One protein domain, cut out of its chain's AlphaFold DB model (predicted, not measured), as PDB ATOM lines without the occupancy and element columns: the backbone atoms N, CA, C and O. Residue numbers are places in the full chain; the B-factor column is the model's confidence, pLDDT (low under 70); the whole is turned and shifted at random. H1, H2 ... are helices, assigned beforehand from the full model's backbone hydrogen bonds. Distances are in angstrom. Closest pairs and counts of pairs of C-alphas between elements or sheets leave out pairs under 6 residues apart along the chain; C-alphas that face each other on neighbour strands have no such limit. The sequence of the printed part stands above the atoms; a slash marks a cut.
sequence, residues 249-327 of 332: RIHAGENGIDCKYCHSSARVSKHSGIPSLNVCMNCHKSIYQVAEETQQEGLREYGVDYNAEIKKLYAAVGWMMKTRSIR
ATOM      1  N   ARG A 249     -15.883  37.281 -33.280       93.00
ATOM      2  CA  ARG A 249     -14.809  37.563 -32.314       93.00
ATOM      3  C   ARG A 249     -15.367  38.048 -30.977       93.00
ATOM      4  O   ARG A 249     -15.052  37.467 -29.946       93.00
ATOM      5  N   ILE A 250     -16.248  39.048 -31.007       92.75
ATOM      6  CA  ILE A 250     -16.829  39.620 -29.784       92.75
ATOM      7  C   ILE A 250     -17.717  38.583 -29.080       92.75
ATOM      8  O   ILE A 250     -17.648  38.413 -27.866       92.75
ATOM      9  N   HIS A 251     -18.556  37.860 -29.826       95.19
ATOM     10  CA  HIS A 251     -19.530  36.942 -29.226       95.19
ATOM     11  C   HIS A 251     -18.890  35.642 -28.717       95.19
ATOM     12  O   HIS A 251     -19.044  35.300 -27.547       95.19
ATOM     13  N   ALA A 252     -18.182  34.913 -29.578       95.19
ATOM     14  CA  ALA A 252     -17.632  33.598 -29.245       95.19
ATOM     15  C   ALA A 252     -16.215  33.671 -28.654       95.19
ATOM     16  O   ALA A 252     -15.846  32.805 -27.870       95.19
ATOM     17  N   GLY A 253     -15.426  34.686 -29.021       93.44
ATOM     18  CA  GLY A 253     -14.055  34.861 -28.537       93.44
ATOM     19  C   GLY A 253     -14.003  35.554 -27.179       93.44
ATOM     20  O   GLY A 253     -13.641  34.939 -26.184       93.44
ATOM     21  N   GLU A 254     -14.385  36.829 -27.130       91.06
ATOM     22  CA  GLU A 254     -14.244  37.662 -25.924       91.06
ATOM     23  C   GLU A 254     -15.274  37.334 -24.847       91.06
ATOM     24  O   GLU A 254     -14.924  37.141 -23.686       91.06
ATOM     25  N   ASN A 255     -16.549  37.239 -25.229       92.06
ATOM     26  CA  ASN A 255     -17.625  36.941 -24.283       92.06
ATOM     27  C   ASN A 255     -17.772  35.439 -23.989       92.06
ATOM     28  O   ASN A 255     -18.575  35.064 -23.135       92.06
ATOM     29  N   GLY A 256     -17.036  34.577 -24.700       94.50
ATOM     30  CA  GLY A 256     -17.038  33.130 -24.478       94.50
ATOM     31  C   GLY A 256     -18.403  32.457 -24.660       94.50
ATOM     32  O   GLY A 256     -18.678  31.448 -24.010       94.50
ATOM     33  N   ILE A 257     -19.287  33.008 -25.502       95.44
ATOM     34  CA  ILE A 257     -20.601  32.408 -25.765       95.44
ATOM     35  C   ILE A 257     -20.402  31.072 -26.491       95.44
ATOM     36  O   ILE A 257     -19.773  31.018 -27.547       95.44
ATOM     37  N   ASP A 258     -20.977  29.996 -25.943       94.75
ATOM     38  CA  ASP A 258     -20.877  28.652 -26.524       94.75
ATOM     39  C   ASP A 258     -21.366  28.623 -27.980       94.75
ATOM     40  O   ASP A 258     -22.460  29.100 -28.299       94.75
ATOM     41  N   CYS A 259     -20.603  27.971 -28.862       93.81
ATOM     42  CA  CYS A 259     -20.918  27.890 -30.289       93.81
ATOM     43  C   CYS A 259     -22.327  27.331 -30.552       93.81
ATOM     44  O   CYS A 259     -23.012  27.753 -31.486       93.81
ATOM     45  N   LYS A 260     -22.789  26.386 -29.720       93.06
ATOM     46  CA  LYS A 260     -24.086  25.714 -29.893       93.06
ATOM     47  C   LYS A 260     -25.245  26.510 -29.290       93.06
ATOM     48  O   LYS A 260     -26.385  26.069 -29.417       93.06
ATOM     49  N   TYR A 261     -24.985  27.646 -28.644       94.06
ATOM     50  CA  TYR A 261     -26.038  28.548 -28.186       94.06
ATOM     51  C   TYR A 261     -26.748  29.191 -29.383       94.06
ATOM     52  O   TYR A 261     -27.965  29.081 -29.518       94.06
ATOM     53  N   CYS A 262     -25.977  29.779 -30.303       94.25
ATOM     54  CA  CYS A 262     -26.509  30.351 -31.538       94.25
ATOM     55  C   CYS A 262     -26.825  29.260 -32.571       94.25
ATOM     56  O   CYS A 262     -27.909  29.234 -33.151       94.25
ATOM     57  N   HIS A 263     -25.913  28.307 -32.758       94.94
ATOM     58  CA  HIS A 263     -26.043  27.234 -33.743       94.94
ATOM     59  C   HIS A 263     -26.607  25.946 -33.124       94.94
ATOM     60  O   HIS A 263     -26.015  24.868 -33.195       94.94
ATOM     61  N   SER A 264     -27.774  26.052 -32.488       91.31
ATOM     62  CA  SER A 264     -28.380  24.966 -31.702       91.31
ATOM     63  C   SER A 264     -28.734  23.722 -32.525       91.31
ATOM     64  O   SER A 264     -28.611  22.594 -32.037       91.31
ATOM     65  N   SER A 265     -29.085  23.901 -33.802       92.31
ATOM     66  CA  SER A 265     -29.387  22.812 -34.737       92.31
ATOM     67  C   SER A 265     -28.203  21.874 -34.992       92.31
ATOM     68  O   SER A 265     -28.434  20.729 -35.370       92.31
ATOM     69  N   ALA A 266     -26.962  22.295 -34.710       93.00
ATOM     70  CA  ALA A 266     -25.775  21.445 -34.833       93.00
ATOM     71  C   ALA A 266     -25.831  20.178 -33.957       93.00
ATOM     72  O   ALA A 266     -25.091  19.229 -34.198       93.00
ATOM     73  N   ARG A 267     -26.690  20.148 -32.928       90.69
ATOM     74  CA  ARG A 267     -26.845  18.989 -32.031       90.69
ATOM     75  C   ARG A 267     -27.772  17.904 -32.581       90.69
ATOM     76  O   ARG A 267     -27.667  16.764 -32.149       90.69
ATOM     77  N   VAL A 268     -28.707  18.262 -33.462       93.25
ATOM     78  CA  VAL A 268     -29.860  17.403 -33.808       93.25
ATOM     79  C   VAL A 268     -30.147  17.315 -35.305       93.25
ATOM     80  O   VAL A 268     -30.905  16.451 -35.731       93.25
ATOM     81  N   SER A 269     -29.563  18.198 -36.114       92.75
ATOM     82  CA  SER A 269     -29.809  18.291 -37.550       92.75
ATOM     83  C   SER A 269     -28.515  18.139 -38.339       92.75
ATOM     84  O   SER A 269     -27.427  18.442 -37.856       92.75
ATOM     85  N   LYS A 270     -28.650  17.717 -39.600       93.62
ATOM     86  CA  LYS A 270     -27.556  17.702 -40.584       93.62
ATOM     87  C   LYS A 270     -27.175  19.108 -41.058       93.62
ATOM     88  O   LYS A 270     -26.104  19.294 -41.623       93.62
ATOM     89  N   HIS A 271     -28.052  20.087 -40.834       91.56
ATOM     90  CA  HIS A 271     -27.844  21.477 -41.220       91.56
ATOM     91  C   HIS A 271     -27.816  22.359 -39.977       91.56
ATOM     92  O   HIS A 271     -28.804  22.439 -39.242       91.56
ATOM     93  N   SER A 272     -26.687  23.036 -39.760       92.62
ATOM     94  CA  SER A 272     -26.571  24.062 -38.732       92.62
ATOM     95  C   SER A 272     -26.940  25.420 -39.319       92.62
ATOM     96  O   SER A 272     -26.102  26.091 -39.918       92.62
ATOM     97  N   GLY A 273     -28.218  25.783 -39.212       90.94
ATOM     98  CA  GLY A 273     -28.734  27.024 -39.782       90.94
ATOM     99  C   GLY A 273     -28.188  28.280 -39.098       90.94
ATOM    100  O   GLY A 273     -27.612  28.231 -38.005       90.94
ATOM    101  N   ILE A 274     -28.419  29.422 -39.745       92.88
ATOM    102  CA  ILE A 274     -28.231  30.745 -39.141       92.88
ATOM    103  C   ILE A 274     -29.291  30.918 -38.036       92.88
ATOM    104  O   ILE A 274     -30.457  30.575 -38.266       92.88
ATOM    105  N   PRO A 275     -28.926  31.414 -36.837       93.19
ATOM    106  CA  PRO A 275     -29.879  31.616 -35.750       93.19
ATOM    107  C   PRO A 275     -31.023  32.554 -36.151       93.19
ATOM    108  O   PRO A 275     -30.831  33.543 -36.856       93.19
ATOM    109  N   SER A 276     -32.225  32.277 -35.639       92.69
ATOM    110  CA  SER A 276     -33.345  33.219 -35.750       92.69
ATOM    111  C   SER A 276     -33.102  34.481 -34.912       92.69
ATOM    112  O   SER A 276     -32.416  34.435 -33.887       92.69
ATOM    113  N   LEU A 277     -33.750  35.593 -35.279       92.38
ATOM    114  CA  LEU A 277     -33.625  36.873 -34.563       92.38
ATOM    115  C   LEU A 277     -34.072  36.808 -33.090       92.38
ATOM    116  O   LEU A 277     -33.664  37.645 -32.284       92.38
ATOM    117  N   ASN A 278     -34.862  35.797 -32.709       91.38
ATOM    118  CA  ASN A 278     -35.246  35.573 -31.316       91.38
ATOM    119  C   ASN A 278     -34.027  35.303 -30.424       91.38
ATOM    120  O   ASN A 278     -33.983  35.792 -29.299       91.38
ATOM    121  N   VAL A 279     -33.018  34.584 -30.932       93.69
ATOM    122  CA  VAL A 279     -31.778  34.306 -30.187       93.69
ATOM    123  C   VAL A 279     -31.037  35.609 -29.901       93.69
ATOM    124  O   VAL A 279     -30.650  35.852 -28.761       93.69
ATOM    125  N   CYS A 280     -30.919  36.485 -30.903       93.44
ATOM    126  CA  CYS A 280     -30.299  37.797 -30.742       93.44
ATOM    127  C   CYS A 280     -31.036  38.625 -29.678       93.44
ATOM    128  O   CYS A 280     -30.425  39.187 -28.770       93.44
ATOM    129  N   MET A 281     -32.368  38.661 -29.742       92.06
ATOM    130  CA  MET A 281     -33.171  39.478 -28.832       92.06
ATOM    131  C   MET A 281     -33.253  38.938 -27.404       92.06
ATOM    132  O   MET A 281     -33.630  39.695 -26.514       92.06
ATOM    133  N   ASN A 282     -32.877  37.688 -27.136       90.81
ATOM    134  CA  ASN A 282     -32.809  37.195 -25.758       90.81
ATOM    135  C   ASN A 282     -31.766  37.957 -24.928       90.81
ATOM    136  O   ASN A 282     -32.007  38.219 -23.753       90.81
ATOM    137  N   CYS A 283     -30.665  38.386 -25.552       91.75
ATOM    138  CA  CYS A 283     -29.625  39.185 -24.901       91.75
ATOM    139  C   CYS A 283     -29.760  40.683 -25.233       91.75
ATOM    140  O   CYS A 283     -29.691  41.540 -24.351       91.75
ATOM    141  N   HIS A 284     -30.035  41.027 -26.496       91.88
ATOM    142  CA  HIS A 284     -30.063  42.419 -26.961       91.88
ATOM    143  C   HIS A 284     -31.280  43.239 -26.504       91.88
ATOM    144  O   HIS A 284     -31.339  44.435 -26.778       91.88
ATOM    145  N   LYS A 285     -32.217  42.651 -25.749       86.69
ATOM    146  CA  LYS A 285     -33.231  43.411 -24.993       86.69
ATOM    147  C   LYS A 285     -32.625  44.281 -23.889       86.69
ATOM    148  O   LYS A 285     -33.219  45.297 -23.541       86.69
ATOM    149  N   SER A 286     -31.464  43.900 -23.359       85.44
ATOM    150  CA  SER A 286     -30.783  44.622 -22.273       85.44
ATOM    151  C   SER A 286     -29.437  45.217 -22.700       85.44
ATOM    152  O   SER A 286     -28.863  46.019 -21.966       85.44
ATOM    153  N   ILE A 287     -28.948  44.864 -23.896       86.81
ATOM    154  CA  ILE A 287     -27.662  45.307 -24.450       86.81
ATOM    155  C   ILE A 287     -27.917  46.271 -25.613       86.81
ATOM    156  O   ILE A 287     -28.100  45.846 -26.753       86.81
ATOM    157  N   TYR A 288     -27.934  47.568 -25.298       83.75
ATOM    158  CA  TYR A 288     -28.244  48.659 -26.237       83.75
ATOM    159  C   TYR A 288     -27.017  49.290 -26.892       83.75
ATOM    160  O   TYR A 288     -27.135  49.958 -27.916       83.75
ATOM    161  N   GLN A 289     -25.860  49.132 -26.258       87.69
ATOM    162  CA  GLN A 289     -24.598  49.683 -26.714       87.69
ATOM    163  C   GLN A 289     -23.470  48.714 -26.385       87.69
ATOM    164  O   GLN A 289     -23.552  47.989 -25.389       87.69
ATOM    165  N   VAL A 290     -22.427  48.727 -27.203       89.62
ATOM    166  CA  VAL A 290     -21.191  48.002 -26.915       89.62
ATOM    167  C   VAL A 290     -20.343  48.766 -25.893       89.62
ATOM    168  O   VAL A 290     -20.610  49.934 -25.586       89.62
ATOM    169  N   ALA A 291     -19.330  48.102 -25.336       89.56
ATOM    170  CA  ALA A 291     -18.333  48.764 -24.503       89.56
ATOM    171  C   ALA A 291     -17.580  49.835 -25.310       89.56
ATOM    172  O   ALA A 291     -17.386  49.683 -26.516       89.56
ATOM    173  N   GLU A 292     -17.143  50.908 -24.647       89.56
ATOM    174  CA  GLU A 292     -16.465  52.029 -25.317       89.56
ATOM    175  C   GLU A 292     -15.198  51.564 -26.044       89.56
ATOM    176  O   GLU A 292     -14.974  51.927 -27.191       89.56
ATOM    177  N   GLU A 293     -14.409  50.691 -25.419       89.25
ATOM    178  CA  GLU A 293     -13.210  50.117 -26.035       89.25
ATOM    179  C   GLU A 293     -13.533  49.367 -27.335       89.25
ATOM    180  O   GLU A 293     -12.937  49.647 -28.376       89.25
ATOM    181  N   THR A 294     -14.543  48.495 -27.307       89.56
ATOM    182  CA  THR A 294     -15.017  47.742 -28.477       89.56
ATOM    183  C   THR A 294     -15.582  48.661 -29.565       89.56
ATOM    184  O   THR A 294     -15.380  48.417 -30.754       89.56
ATOM    185  N   GLN A 295     -16.271  49.743 -29.186       92.19
ATOM    186  CA  GLN A 295     -16.754  50.756 -30.127       92.19
ATOM    187  C   GLN A 295     -15.588  51.451 -30.838       92.19
ATOM    188  O   GLN A 295     -15.609  51.611 -32.058       92.19
ATOM    189  N   GLN A 296     -14.567  51.865 -30.086       91.38
ATOM    190  CA  GLN A 296     -13.395  52.541 -30.641       91.38
ATOM    191  C   GLN A 296     -12.547  51.600 -31.498       91.38
ATOM    192  O   GLN A 296     -11.975  52.023 -32.498       91.38
ATOM    193  N   GLU A 297     -12.454  50.323 -31.140       88.94
ATOM    194  CA  GLU A 297     -11.839  49.304 -31.991       88.94
ATOM    195  C   GLU A 297     -12.609  49.143 -33.309       88.94
ATOM    196  O   GLU A 297     -12.007  49.244 -34.375       88.94
ATOM    197  N   GLY A 298     -13.941  49.021 -33.253       89.44
ATOM    198  CA  GLY A 298     -14.805  48.953 -34.437       89.44
ATOM    199  C   GLY A 298     -14.605  50.117 -35.405       89.44
ATOM    200  O   GLY A 298     -14.466  49.912 -36.612       89.44
ATOM    201  N   LEU A 299     -14.519  51.335 -34.871       92.12
ATOM    202  CA  LEU A 299     -14.286  52.543 -35.660       92.12
ATOM    203  C   LEU A 299     -12.869  52.607 -36.246       92.12
ATOM    204  O   LEU A 299     -12.709  53.047 -37.382       92.12
ATOM    205  N   ARG A 300     -11.843  52.186 -35.496       92.88
ATOM    206  CA  ARG A 300     -10.440  52.253 -35.944       92.88
ATOM    207  C   ARG A 300     -10.081  51.172 -36.955       92.88
ATOM    208  O   ARG A 300      -9.376  51.465 -37.914       92.88
ATOM    209  N   GLU A 301     -10.509  49.940 -36.712       91.06
ATOM    210  CA  GLU A 301     -10.106  48.778 -37.507       91.06
ATOM    211  C   GLU A 301     -11.026  48.571 -38.713       91.06
ATOM    212  O   GLU A 301     -10.549  48.326 -39.817       91.06
ATOM    213  N   TYR A 302     -12.340  48.730 -38.519       88.75
ATOM    214  CA  TYR A 302     -13.343  48.415 -39.541       88.75
ATOM    215  C   TYR A 302     -14.101  49.647 -40.057       88.75
ATOM    216  O   TYR A 302     -14.847  49.541 -41.028       88.75
ATOM    217  N   GLY A 303     -13.948  50.820 -39.429       92.19
ATOM    218  CA  GLY A 303     -14.747  52.006 -39.762       92.19
ATOM    219  C   GLY A 303     -16.236  51.846 -39.431       92.19
ATOM    220  O   GLY A 303     -17.074  52.527 -40.022       92.19
ATOM    221  N   VAL A 304     -16.579  50.933 -38.517       91.44
ATOM    222  CA  VAL A 304     -17.961  50.547 -38.203       91.44
ATOM    223  C   VAL A 304     -18.386  51.108 -36.852       91.44
ATOM    224  O   VAL A 304     -17.725  50.901 -35.835       91.44
ATOM    225  N   ASP A 305     -19.548  51.762 -36.827       93.75
ATOM    226  CA  ASP A 305     -20.232  52.124 -35.589       93.75
ATOM    227  C   ASP A 305     -21.120  50.960 -35.116       93.75
ATOM    228  O   ASP A 305     -22.246  50.779 -35.591       93.75
ATOM    229  N   TYR A 306     -20.638  50.174 -34.149       92.88
ATOM    230  CA  TYR A 306     -21.385  49.028 -33.623       92.88
ATOM    231  C   TYR A 306     -22.699  49.421 -32.936       92.88
ATOM    232  O   TYR A 306     -23.693  48.697 -33.039       92.88
ATOM    233  N   ASN A 307     -22.757  50.589 -32.296       91.56
ATOM    234  CA  ASN A 307     -23.998  51.112 -31.722       91.56
ATOM    235  C   ASN A 307     -25.024  51.486 -32.804       91.56
ATOM    236  O   ASN A 307     -26.234  51.423 -32.557       91.56
ATOM    237  N   ALA A 308     -24.581  51.864 -34.006       92.25
ATOM    238  CA  ALA A 308     -25.460  52.039 -35.159       92.25
ATOM    239  C   ALA A 308     -25.888  50.694 -35.768       92.25
ATOM    240  O   ALA A 308     -27.066  50.523 -36.085       92.25
ATOM    241  N   GLU A 309     -24.983  49.716 -35.867       92.88
ATOM    242  CA  GLU A 309     -25.292  48.373 -36.382       92.88
ATOM    243  C   GLU A 309     -26.345  47.645 -35.531       92.88
ATOM    244  O   GLU A 309     -27.290  47.074 -36.078       92.88
ATOM    245  N   ILE A 310     -26.273  47.739 -34.197       92.00
ATOM    246  CA  ILE A 310     -27.279  47.145 -33.295       92.00
ATOM    247  C   ILE A 310     -28.689  47.700 -33.575       92.00
ATOM    248  O   ILE A 310     -29.682  46.977 -33.470       92.00
ATOM    249  N   LYS A 311     -28.820  48.957 -34.018       91.12
ATOM    250  CA  LYS A 311     -30.132  49.525 -34.375       91.12
ATOM    251  C   LYS A 311     -30.750  48.839 -35.593       91.12
ATOM    252  O   LYS A 311     -31.976  48.778 -35.674       91.12
ATOM    253  N   LYS A 312     -29.945  48.286 -36.510       92.25
ATOM    254  CA  LYS A 312     -30.450  47.501 -37.650       92.25
ATOM    255  C   LYS A 312     -31.133  46.217 -37.179       92.25
ATOM    256  O   LYS A 312     -32.190  45.873 -37.703       92.25
ATOM    257  N   LEU A 313     -30.593  45.561 -36.147       92.44
ATOM    258  CA  LEU A 313     -31.242  44.410 -35.505       92.44
ATOM    259  C   LEU A 313     -32.610  44.804 -34.932       92.44
ATOM    260  O   LEU A 313     -33.611  44.135 -35.188       92.44
ATOM    261  N   TYR A 314     -32.677  45.918 -34.200       91.00
ATOM    262  CA  TYR A 314     -33.942  46.401 -33.641       91.00
ATOM    263  C   TYR A 314     -34.958  46.771 -34.718       91.00
ATOM    264  O   TYR A 314     -36.134  46.442 -34.572       91.00
ATOM    265  N   ALA A 315     -34.517  47.388 -35.814       91.19
ATOM    266  CA  ALA A 315     -35.372  47.677 -36.957       91.19
ATOM    267  C   ALA A 315     -35.923  46.392 -37.601       91.19
ATOM    268  O   ALA A 315     -37.116  46.330 -37.889       91.19
ATOM    269  N   ALA A 316     -35.095  45.352 -37.756       91.12
ATOM    270  CA  ALA A 316     -35.505  44.072 -38.338       91.12
ATOM    271  C   ALA A 316     -36.539  43.321 -37.480       91.12
ATOM    272  O   ALA A 316     -37.445  42.688 -38.019       91.12
ATOM    273  N   VAL A 317     -36.434  43.407 -36.149       90.31
ATOM    274  CA  VAL A 317     -37.390  42.769 -35.222       90.31
ATOM    275  C   VAL A 317     -38.598  43.665 -34.910       90.31
ATOM    276  O   VAL A 317     -39.631  43.184 -34.449       90.31
ATOM    277  N   GLY A 318     -38.498  44.971 -35.157       89.06
ATOM    278  CA  GLY A 318     -39.502  45.954 -34.746       89.06
ATOM    279  C   GLY A 318     -39.422  46.328 -33.261       89.06
ATOM    280  O   GLY A 318     -40.422  46.751 -32.684       89.06
ATOM    281  N   TRP A 319     -38.262  46.171 -32.620       86.94
ATOM    282  CA  TRP A 319     -38.048  46.521 -31.213       86.94
ATOM    283  C   TRP A 319     -37.931  48.037 -31.020       86.94
ATOM    284  O   TRP A 319     -37.111  48.701 -31.657       86.94
ATOM    285  N   MET A 320     -38.721  48.597 -30.103       81.75
ATOM    286  CA  MET A 320     -38.649  50.004 -29.724       81.75
ATOM    287  C   MET A 320     -37.877  50.178 -28.415       81.75
ATOM    288  O   MET A 320     -38.373  49.861 -27.336       81.75
ATOM    289  N   MET A 321     -36.684  50.778 -28.490       77.19
ATOM    290  CA  MET A 321     -35.843  51.021 -27.307       77.19
ATOM    291  C   MET A 321     -36.522  51.905 -26.246       77.19
ATOM    292  O   MET A 321     -36.323  51.687 -25.056       77.19
ATOM    293  N   LYS A 322     -37.334  52.891 -26.662       77.31
ATOM    294  CA  LYS A 322     -37.974  53.848 -25.741       77.31
ATOM    295  C   LYS A 322     -39.074  53.206 -24.890       77.31
ATOM    296  O   LYS A 322     -39.180  53.516 -23.712       77.31
ATOM    297  N   THR A 323     -39.886  52.341 -25.490       76.50
ATOM    298  CA  THR A 323     -41.043  51.704 -24.839       76.50
ATOM    299  C   THR A 323     -40.752  50.283 -24.365       76.50
ATOM    300  O   THR A 323     -41.609  49.678 -23.733       76.50
ATOM    301  N   ARG A 324     -39.560  49.744 -24.671       78.00
ATOM    302  CA  ARG A 324     -39.147  48.360 -24.372       78.00
ATOM    303  C   ARG A 324     -40.182  47.325 -24.820       78.00
ATOM    304  O   ARG A 324     -40.423  46.325 -24.149       78.00
ATOM    305  N   SER A 325     -40.796  47.584 -25.968       76.75
ATOM    306  CA  SER A 325     -41.831  46.746 -26.557       76.75
ATOM    307  C   SER A 325     -41.554  46.519 -28.039       76.75
ATOM    308  O   SER A 325     -40.866  47.306 -28.698       76.75
ATOM    309  N   ILE A 326     -42.068  45.414 -28.575       79.56
ATOM    310  CA  ILE A 326     -42.116  45.204 -30.022       79.56
ATOM    311  C   ILE A 326     -43.269  46.057 -30.549       79.56
ATOM    312  O   ILE A 326     -44.344  46.074 -29.950       79.56
ATOM    313  N   ARG A 327     -43.053  46.780 -31.652       73.50
ATOM    314  CA  ARG A 327     -44.128  47.466 -32.375       73.50
ATOM    315  C   ARG A 327     -45.190  46.421 -32.709       73.50
ATOM    316  O   ARG A 327     -44.896  45.503 -33.473       73.50
TER     317      ARG A 327
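What this domain is: This is residues 249 to 327 of the 332 residues of the protein "Molybdopterin oxidoreductase subunit predicted" of Jejuia pallidilutea (UniProt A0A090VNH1). Short helices follow one another round a loose, open horseshoe with few contacts: H1 at one tip, then H2, H4 and H6 in turn, and H5 at the other tip, about perpendicular to H6. H3 and the link after it reach out to one end of the longest axis and H5 lies towards the other, while residues 318 to 327, after H6, make one end of the second axis and fold back on themselves in a small antiparallel pairing of residues 319 to 320 with 325 to 326. The printed part has 79 residues with six named helices, H1 to H6 in chain order, and no named strand; the class is all helix. It is only just loose, close to compact, with a radius of gyration of the C-alphas of 14.3 A, and flat, spanning 38 by 34 by 18 A.

Where its parts are: H1 is residues 249 to 254, 6.4 A long, and its first C-alpha is at (-14.809, 37.563, -32.314). H2, residues 259 to 262, and H3, residues 264 to 267, are each 6.2 A long. H4 is residues 277 to 284, 10.1 A long, starting at C-alpha 277 (-33.625, 36.873, -34.563). H5 is residues 292 to 302, 15.0 A long. H6, the longest, is residues 306 to 317, 17.3 A long, and ends at C-alpha 317 (-37.390, 42.769, -35.222).

How they stand to each other: H1 and H2 are close but not clearly touching, with the closest C-alphas, of Ala 252 and Cys 259, 6.7 A apart. H2 and H3 are also close but not clearly touching, at Lys 260 and Ala 266, whose C-alphas are 6.7 A apart. H2 is close to but not clearly touching H4 as well, with the C-alphas of Cys 262 and Val 279 closest at 6.7 A. H4 and H6 are close but not clearly touching, with the C-alphas of Leu 277 and Val 317 closest at 7.0 A, and run opposite ways at a steep tilt of 46 degrees. H5 and H6 only just touch, with 3 pairs of C-alphas within 8 A, H6 through residues 306 to 307 alone; the C-alphas of Gln 295 and Tyr 306 are closest at 6.1 A, and the two are about perpendicular at 88 degrees. H1 and H5 are apart, but only just, at 8.4 A. In H5 each O i to N i+4 pair is within hydrogen-bond range; in H1 it is 1 of 2, in H4 3 of 4 and in H6 5 of 8, while H2 and H3 are too short for such a pair.

The domain as a whole: The C-alphas farthest apart, of Lys 270 and Lys 322, are 40.4 A apart. The printed part has no cut and no long link. Residues 253 to 258 stand free. The mean pLDDT of the printed part is 90.2, and no printed residue is under 70.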